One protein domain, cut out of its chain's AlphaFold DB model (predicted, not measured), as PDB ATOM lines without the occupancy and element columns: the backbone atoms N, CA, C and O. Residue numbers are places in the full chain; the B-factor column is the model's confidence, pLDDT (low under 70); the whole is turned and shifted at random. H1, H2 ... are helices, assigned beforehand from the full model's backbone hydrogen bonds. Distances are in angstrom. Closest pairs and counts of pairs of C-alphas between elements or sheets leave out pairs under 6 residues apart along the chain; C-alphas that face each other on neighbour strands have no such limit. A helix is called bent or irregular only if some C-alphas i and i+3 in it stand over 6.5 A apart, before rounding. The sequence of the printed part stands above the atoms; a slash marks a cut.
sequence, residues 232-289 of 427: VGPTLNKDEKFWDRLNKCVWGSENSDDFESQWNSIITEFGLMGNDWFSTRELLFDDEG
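AT A GLANCE: This is residues 232 to 289 of the 427 residues of the protein "Protein FAR1-RELATED SEQUENCE" of Oryza sativa subsp. indica (UniProt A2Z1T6). The two longer helices, H3 and H2, lie side by side as a helical hairpin, and the two short helices, H1 and H4, sit separately toward the end of it where H2 begins and H3 ends. From H4 a tail without named elements, residues 280 to 289, sticks out from the body and makes much of the length. The printed part has 58 residues with four named helices, in the order H1, H2, H3, H4, and no named strand; the class is all helix. The whole is loose, with a radius of gyration of the C-alphas of 13.7 A, and only just elongated, spanning 45 by 28 by 15 A.

IN THESE COORDINATES: The longest helix is H3, residues 256 to 269, which measures 19.6 A from its first to its last C-alpha; C-alpha 256 is at (136.200, 110.231, 80.879) and C-alpha 269 at (125.087, 121.098, 92.814). Before it in the chain comes H2, residues 240 to 252, 16.7 A long. H1, residues 233 to 236, begins with C-alpha 233 at (112.419, 112.293, 91.944). It is 6.2 A long and is neither bent nor irregular, but only just. H4, residues 276 to 279, is 5.1 A long and ends with C-alpha 279 at (126.697, 106.786, 94.284).

HOW THE PARTS SIT: H3 and H2 touch, with the C-alphas of Gln 262 and Cys 249 closest at 5.6 A. Their lines stand at a shallow tilt of 12 degrees and they run opposite ways, a helical hairpin. H4 is close to H3 but not clearly touching; the closest C-alphas are those of Phe 278 and Ile 267, 7.7 A apart. H1 is close to H2 but not clearly touching; the closest C-alphas are those of Leu 236 and Phe 242, 6.5 A apart. H1 is apart from H3 and from H4, and H2 is apart from H4. In H2 and H3 every pair of O of residue i and N of residue i+4 is within hydrogen-bond range, while H1 and H4 are too short for such a pair.

THE WHOLE: The C-alphas of Glu 240 and Glu 288 are the two farthest apart, at 44.7 A. Residues 280 to 289 stand free; without them the body has 48 residues and spans 30 by 22 by 15 A, with a radius of gyration of 10.6 A. The links from H1 to H2 and from H2 to H3 are tight, with 3 residues each, and that from H3 to H4 is short, with 6 residues. The printed part has no cut. Its mean pLDDT is 80.1, and residues 279 to 289 are under 70 in this predicted model.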
ATOM      1  N   VAL A 232     115.942 110.696  90.282       87.94
ATOM      2  CA  VAL A 232     116.082 112.087  90.777       87.94
ATOM      3  C   VAL A 232     114.818 112.625  91.465       87.94
ATOM      4  O   VAL A 232     114.838 113.705  92.054       87.94
ATOM      5  N   GLY A 233     113.706 111.889  91.385       87.69
ATOM      6  CA  GLY A 233     112.419 112.293  91.944       87.69
ATOM      7  C   GLY A 233     111.718 113.447  91.198       87.69
ATOM      8  O   GLY A 233     112.279 114.100  90.315       87.69
ATOM      9  N   PRO A 234     110.451 113.739  91.551       88.19
ATOM     10  CA  PRO A 234     109.566 114.610  90.771       88.19
ATOM     11  C   PRO A 234     109.926 116.106  90.795       88.19
ATOM     12  O   PRO A 234     109.303 116.875  90.060       88.19
ATOM     13  N   THR A 235     110.881 116.519  91.634       88.62
ATOM     14  CA  THR A 235     111.362 117.906  91.733       88.62
ATOM     15  C   THR A 235     112.451 118.173  90.695       88.62
ATOM     16  O   THR A 235     112.229 118.963  89.783       88.62
ATOM     17  N   LEU A 236     113.584 117.461  90.768       90.44
ATOM     18  CA  LEU A 236     114.698 117.610  89.820       90.44
ATOM     19  C   LEU A 236     114.322 117.168  88.400       90.44
ATOM     20  O   LEU A 236     114.768 117.771  87.431       90.44
ATOM     21  N   ASN A 237     113.419 116.194  88.255       92.12
ATOM     22  CA  ASN A 237     112.891 115.789  86.950       92.12
ATOM     23  C   ASN A 237     112.142 116.933  86.216       92.12
ATOM     24  O   ASN A 237     111.940 116.858  85.007       92.12
ATOM     25  N   LYS A 238     111.747 118.005  86.919       92.88
ATOM     26  CA  LYS A 238     111.125 119.213  86.341       92.88
ATOM     27  C   LYS A 238     112.077 120.411  86.243       92.88
ATOM     28  O   LYS A 238     111.645 121.482  85.828       92.88
ATOM     29  N   ASP A 239     113.337 120.256  86.640       94.81
ATOM     30  CA  ASP A 239     114.336 121.319  86.588       94.81
ATOM     31  C   ASP A 239     115.014 121.327  85.202       94.81
ATOM     32  O   ASP A 239     115.770 120.424  84.837       94.81
ATOM     33  N   GLU A 240     114.727 122.358  84.404       95.56
ATOM     34  CA  GLU A 240     115.314 122.539  83.069       95.56
ATOM     35  C   GLU A 240     116.841 122.704  83.118       95.56
ATOM     36  O   GLU A 240     117.542 122.250  82.213       95.56
ATOM     37  N   LYS A 241     117.378 123.308  84.188       96.12
ATOM     38  CA  LYS A 241     118.818 123.505  84.388       96.12
ATOM     39  C   LYS A 241     119.500 122.194  84.781       96.12
ATOM     40  O   LYS A 241     120.622 121.955  84.337       96.12
ATOM     41  N   PHE A 242     118.836 121.336  85.562       95.25
ATOM     42  CA  PHE A 242     119.304 119.967  85.809       95.25
ATOM     43  C   PHE A 242     119.436 119.193  84.494       95.25
ATOM     44  O   PHE A 242     120.502 118.650  84.202       95.25
ATOM     45  N   TRP A 243     118.391 119.197  83.661       94.12
ATOM     46  CA  TRP A 243     118.409 118.481  82.386       94.12
ATOM     47  C   TRP A 243     119.388 119.071  81.362       94.12
ATOM     48  O   TRP A 243     120.040 118.303  80.655       94.12
ATOM     49  N   ASP A 244     119.546 120.394  81.288       94.06
ATOM     50  CA  ASP A 244     120.570 121.046  80.459       94.06
ATOM     51  C   ASP A 244     121.991 120.624  80.878       94.06
ATOM     52  O   ASP A 244     122.781 120.177  80.044       94.06
ATOM     53  N   ARG A 245     122.290 120.681  82.184       94.62
ATOM     54  CA  ARG A 245     123.564 120.227  82.762       94.62
ATOM     55  C   ARG A 245     123.829 118.751  82.485       94.62
ATOM     56  O   ARG A 245     124.905 118.410  82.000       94.62
ATOM     57  N   LEU A 246     122.862 117.882  82.775       93.25
ATOM     58  CA  LEU A 246     123.019 116.439  82.617       93.25
ATOM     59  C   LEU A 246     123.218 116.042  81.154       93.25
ATOM     60  O   LEU A 246     124.108 115.250  80.859       93.25
ATOM     61  N   ASN A 247     122.450 116.613  80.222       90.94
ATOM     62  CA  ASN A 247     122.630 116.307  78.803       90.94
ATOM     63  C   ASN A 247     123.967 116.839  78.256       90.94
ATOM     64  O   ASN A 247     124.562 116.181  77.406       90.94
ATOM     65  N   LYS A 248     124.487 117.967  78.760       88.94
ATOM     66  CA  LYS A 248     125.844 118.440  78.422       88.94
ATOM     67  C   LYS A 248     126.930 117.498  78.939       88.94
ATOM     68  O   LYS A 248     127.816 117.143  78.172       88.94
ATOM     69  N   CYS A 249     126.802 117.012  80.172       90.94
ATOM     70  CA  CYS A 249     127.703 116.003  80.728       90.94
ATOM     71  C   CYS A 249     127.671 114.698  79.909       90.94
ATOM     72  O   CYS A 249     128.712 114.208  79.486       90.94
ATOM     73  N   VAL A 250     126.481 114.147  79.647       87.81
ATOM     74  CA  VAL A 250     126.310 112.817  79.028       87.81
ATOM     75  C   VAL A 250     126.598 112.801  77.521       87.81
ATOM     76  O   VAL A 250     127.118 111.807  77.022       87.81
ATOM     77  N   TRP A 251     126.280 113.875  76.790       84.50
ATOM     78  CA  TRP A 251     126.395 113.921  75.321       84.50
ATOM     79  C   TRP A 251     127.433 114.920  74.793       84.50
ATOM     80  O   TRP A 251     127.637 114.989  73.581       84.50
ATOM     81  N   GLY A 252     128.043 115.723  75.668       80.25
ATOM     82  CA  GLY A 252     128.990 116.782  75.310       80.25
ATOM     83  C   GLY A 252     130.377 116.662  75.943       80.25
ATOM     84  O   GLY A 252     131.235 117.465  75.593       80.25
ATOM     85  N   SER A 253     130.615 115.693  76.836       81.69
ATOM     86  CA  SER A 253     131.959 115.453  77.381       81.69
ATOM     87  C   SER A 253     132.842 114.722  76.370       81.69
ATOM     88  O   SER A 253     132.427 113.718  75.789       81.69
ATOM     89  N   GLU A 254     134.072 115.197  76.180       77.62
ATOM     90  CA  GLU A 254     135.001 114.633  75.184       77.62
ATOM     91  C   GLU A 254     135.853 113.473  75.733       77.62
ATOM     92  O   GLU A 254     136.400 112.689  74.962       77.62
ATOM     93  N   ASN A 255     135.996 113.368  77.059       79.69
ATOM     94  CA  ASN A 255     136.847 112.385  77.741       79.69
ATOM     95  C   ASN A 255     136.262 111.960  79.098       79.69
ATOM     96  O   ASN A 255     135.448 112.681  79.672       79.69
ATOM     97  N   SER A 256     136.699 110.806  79.618       78.88
ATOM     98  CA  SER A 256     136.200 110.231  80.879       78.88
ATOM     99  C   SER A 256     136.367 111.190  82.063       78.88
ATOM    100  O   SER A 256     135.415 111.464  82.779       78.88
ATOM    101  N   ASP A 257     137.543 111.789  82.220       78.69
ATOM    102  CA  ASP A 257     137.835 112.731  83.309       78.69
ATOM    103  C   ASP A 257     137.014 114.048  83.230       78.69
ATOM    104  O   ASP A 257     136.696 114.659  84.250       78.69
ATOM    105  N   ASP A 258     136.646 114.500  82.023       82.06
ATOM    106  CA  ASP A 258     135.727 115.635  81.812       82.06
ATOM    107  C   ASP A 258     134.283 115.252  82.164       82.06
ATOM    108  O   ASP A 258     133.623 115.979  82.910       82.06
ATOM    109  N   PHE A 259     133.839 114.062  81.744       86.75
ATOM    110  CA  PHE A 259     132.572 113.487  82.195       86.75
ATOM    111  C   PHE A 259     132.534 113.379  83.725       86.75
ATOM    112  O   PHE A 259     131.597 113.873  84.340       86.75
ATOM    113  N   GLU A 260     133.564 112.820  84.362       86.56
ATOM    114  CA  GLU A 260     133.668 112.702  85.820       86.56
ATOM    115  C   GLU A 260     133.653 114.075  86.506       86.56
ATOM    116  O   GLU A 260     132.980 114.249  87.522       86.56
ATOM    117  N   SER A 261     134.353 115.071  85.960       85.44
ATOM    118  CA  SER A 261     134.356 116.445  86.480       85.44
ATOM    119  C   SER A 261     132.960 117.081  86.426       85.44
ATOM    120  O   SER A 261     132.448 117.575  87.438       85.44
ATOM    121  N   GLN A 262     132.297 117.013  85.266       88.94
ATOM    122  CA  GLN A 262     130.941 117.534  85.081       88.94
ATOM    123  C   GLN A 262     129.911 116.752  85.913       88.94
ATOM    124  O   GLN A 262     129.042 117.362  86.540       88.94
ATOM    125  N   TRP A 263     130.044 115.428  85.999       91.88
ATOM    126  CA  TRP A 263     129.199 114.540  86.793       91.88
ATOM    127  C   TRP A 263     129.297 114.872  88.278       91.88
ATOM    128  O   TRP A 263     128.292 115.231  88.883       91.88
ATOM    129  N   ASN A 264     130.499 114.871  88.864       90.94
ATOM    130  CA  ASN A 264     130.688 115.219  90.276       90.94
ATOM    131  C   ASN A 264     130.192 116.648  90.586       90.94
ATOM    132  O   ASN A 264     129.616 116.888  91.651       90.94
ATOM    133  N   SER A 265     130.322 117.584  89.637       92.88
ATOM    134  CA  SER A 265     129.732 118.926  89.741       92.88
ATOM    135  C   SER A 265     128.195 118.899  89.766       92.88
ATOM    136  O   SER A 265     127.582 119.620  90.551       92.88
ATOM    137  N   ILE A 266     127.541 118.064  88.950       93.00
ATOM    138  CA  ILE A 266     126.081 117.845  88.964       93.00
ATOM    139  C   ILE A 266     125.634 117.176  90.268       93.00
ATOM    140  O   ILE A 266     124.715 117.678  90.916       93.00
ATOM    141  N   ILE A 267     126.290 116.091  90.686       91.81
ATOM    142  CA  ILE A 267     125.933 115.365  91.912       91.81
ATOM    143  C   ILE A 267     126.054 116.282  93.142       91.81
ATOM    144  O   ILE A 267     125.188 116.252  94.018       91.81
ATOM    145  N   THR A 268     127.057 117.167  93.169       90.31
ATOM    146  CA  THR A 268     127.211 118.191  94.215       90.31
ATOM    147  C   THR A 268     126.134 119.279  94.126       90.31
ATOM    148  O   THR A 268     125.454 119.546  95.113       90.31
ATOM    149  N   GLU A 269     125.953 119.915  92.963       92.06
ATOM    150  CA  GLU A 269     125.087 121.098  92.814       92.06
ATOM    151  C   GLU A 269     123.596 120.795  93.005       92.06
ATOM    152  O   GLU A 269     122.865 121.624  93.546       92.06
ATOM    153  N   PHE A 270     123.151 119.603  92.601       91.50
ATOM    154  CA  PHE A 270     121.760 119.163  92.730       91.50
ATOM    155  C   PHE A 270     121.523 118.256  93.954       91.50
ATOM    156  O   PHE A 270     120.439 117.695  94.105       91.50
ATOM    157  N   GLY A 271     122.508 118.128  94.855       88.31
ATOM    158  CA  GLY A 271     122.351 117.456  96.152       88.31
ATOM    159  C   GLY A 271     122.224 115.928  96.094       88.31
ATOM    160  O   GLY A 271     121.724 115.321  97.038       88.31
ATOM    161  N   LEU A 272     122.679 115.293  95.012       88.06
ATOM    162  CA  LEU A 272     122.561 113.846  94.777       88.06
ATOM    163  C   LEU A 272     123.657 113.010  95.474       88.06
ATOM    164  O   LEU A 272     123.632 111.789  95.376       88.06
ATOM    165  N   MET A 273     124.594 113.639  96.199       80.12
ATOM    166  CA  MET A 273     125.745 112.989  96.864       80.12
ATOM    167  C   MET A 273     125.389 111.823  97.807       80.12
ATOM    168  O   MET A 273     126.248 110.993  98.086       80.12
ATOM    169  N   GLY A 274     124.156 111.783  98.323       75.12
ATOM    170  CA  GLY A 274     123.635 110.719  99.192       75.12
ATOM    171  C   GLY A 274     122.503 109.897  98.566       75.12
ATOM    172  O   GLY A 274     121.679 109.366  99.299       75.12
ATOM    173  N   ASN A 275     122.393 109.863  97.233       81.19
ATOM    174  CA  ASN A 275     121.417 109.038  96.522       81.19
ATOM    175  C   ASN A 275     122.088 107.751  96.034       81.19
ATOM    176  O   ASN A 275     122.927 107.799  95.132       81.19
ATOM    177  N   ASP A 276     121.667 106.613  96.590       78.38
ATOM    178  CA  ASP A 276     122.281 105.300  96.365       78.38
ATOM    179  C   ASP A 276     122.441 104.940  94.881       78.38
ATOM    180  O   ASP A 276     123.431 104.317  94.507       78.38
ATOM    181  N   TRP A 277     121.516 105.356  94.006       81.31
ATOM    182  CA  TRP A 277     121.595 105.054  92.571       81.31
ATOM    183  C   TRP A 277     122.635 105.903  91.823       81.31
ATOM    184  O   TRP A 277     123.159 105.466  90.804       81.31
ATOM    185  N   PHE A 278     122.964 107.098  92.325       80.62
ATOM    186  CA  PHE A 278     124.011 107.959  91.756       80.62
ATOM    187  C   PHE A 278     125.390 107.737  92.398       80.62
ATOM    188  O   PHE A 278     126.398 108.114  91.801       80.62
ATOM    189  N   SER A 279     125.449 107.129  93.588       69.44
ATOM    190  CA  SER A 279     126.697 106.786  94.284       69.44
ATOM    191  C   SER A 279     127.149 105.333  94.087       69.44
ATOM    192  O   SER A 279     128.340 105.047  94.224       69.44
ATOM    193  N   THR A 280     126.242 104.405  93.767       62.66
ATOM    194  CA  THR A 280     126.591 102.996  93.519       62.66
ATOM    195  C   THR A 280     127.261 102.833  92.160       62.66
ATOM    196  O   THR A 280     126.612 102.865  91.117       62.66
ATOM    197  N   ARG A 281     128.570 102.568  92.173       56.88
ATOM    198  CA  ARG A 281     129.260 101.932  91.046       56.88
ATOM    199  C   ARG A 281     129.117 100.420  91.179       56.88
ATOM    200  O   ARG A 281     129.792  99.816  92.011       56.88
ATOM    201  N   GLU A 282     128.245  99.811  90.376       48.41
ATOM    202  CA  GLU A 282     128.213  98.352  90.264       48.41
ATOM    203  C   GLU A 282     129.511  97.846  89.633       48.41
ATOM    204  O   GLU A 282     129.805  98.098  88.466       48.41
ATOM    205  N   LEU A 283     130.283  97.106  90.424       44.59
ATOM    206  CA  LEU A 283     131.438  96.362  89.949       44.59
ATOM    207  C   LEU A 283     130.943  95.076  89.280       44.59
ATOM    208  O   LEU A 283     130.282  94.251  89.914       44.59
ATOM    209  N   LEU A 284     131.238  94.922  87.990       43.22
ATOM    210  CA  LEU A 284     130.855  93.749  87.207       43.22
ATOM    211  C   LEU A 284     131.938  92.671  87.366       43.22
ATOM    212  O   LEU A 284     133.119  92.970  87.200       43.22
ATOM    213  N   PHE A 285     131.545  91.433  87.660       41.50
ATOM    214  CA  PHE A 285     132.456  90.294  87.819       41.50
ATOM    215  C   PHE A 285     132.099  89.169  86.841       41.50
ATOM    216  O   PHE A 285     130.948  89.090  86.401       41.50
ATOM    217  N   ASP A 286     133.073  88.319  86.518       41.72
ATOM    218  CA  ASP A 286     132.861  87.071  85.777       41.72
ATOM    219  C   ASP A 286     132.511  85.883  86.700       41.72
ATOM    220  O   ASP A 286     132.505  85.997  87.929       41.72
ATOM    221  N   ASP A 287     132.221  84.727  86.092       34.84
ATOM    222  CA  ASP A 287     131.870  83.477  86.786       34.84
ATOM    223  C   ASP A 287     133.041  82.884  87.614       34.84
ATOM    224  O   ASP A 287     132.840  81.970  88.416       34.84
ATOM    225  N   GLU A 288     134.260  83.412  87.454       37.66
ATOM    226  CA  GLU A 288     135.475  83.023  88.186       37.66
ATOM    227  C   GLU A 288     135.788  83.987  89.355       37.66
ATOM    228  O   GLU A 288     136.624  83.690  90.213       37.66
ATOM    229  N   GLY A 289     135.073  85.117  89.434       39.16
ATOM    230  CA  GLY A 289     135.210  86.144  90.464       39.16
ATOM    231  C   GLY A 289     136.229  87.244  90.146       39.16
ATOM    232  O   GLY A 289     136.546  88.038  91.037       39.16
TER     233      GLY A 289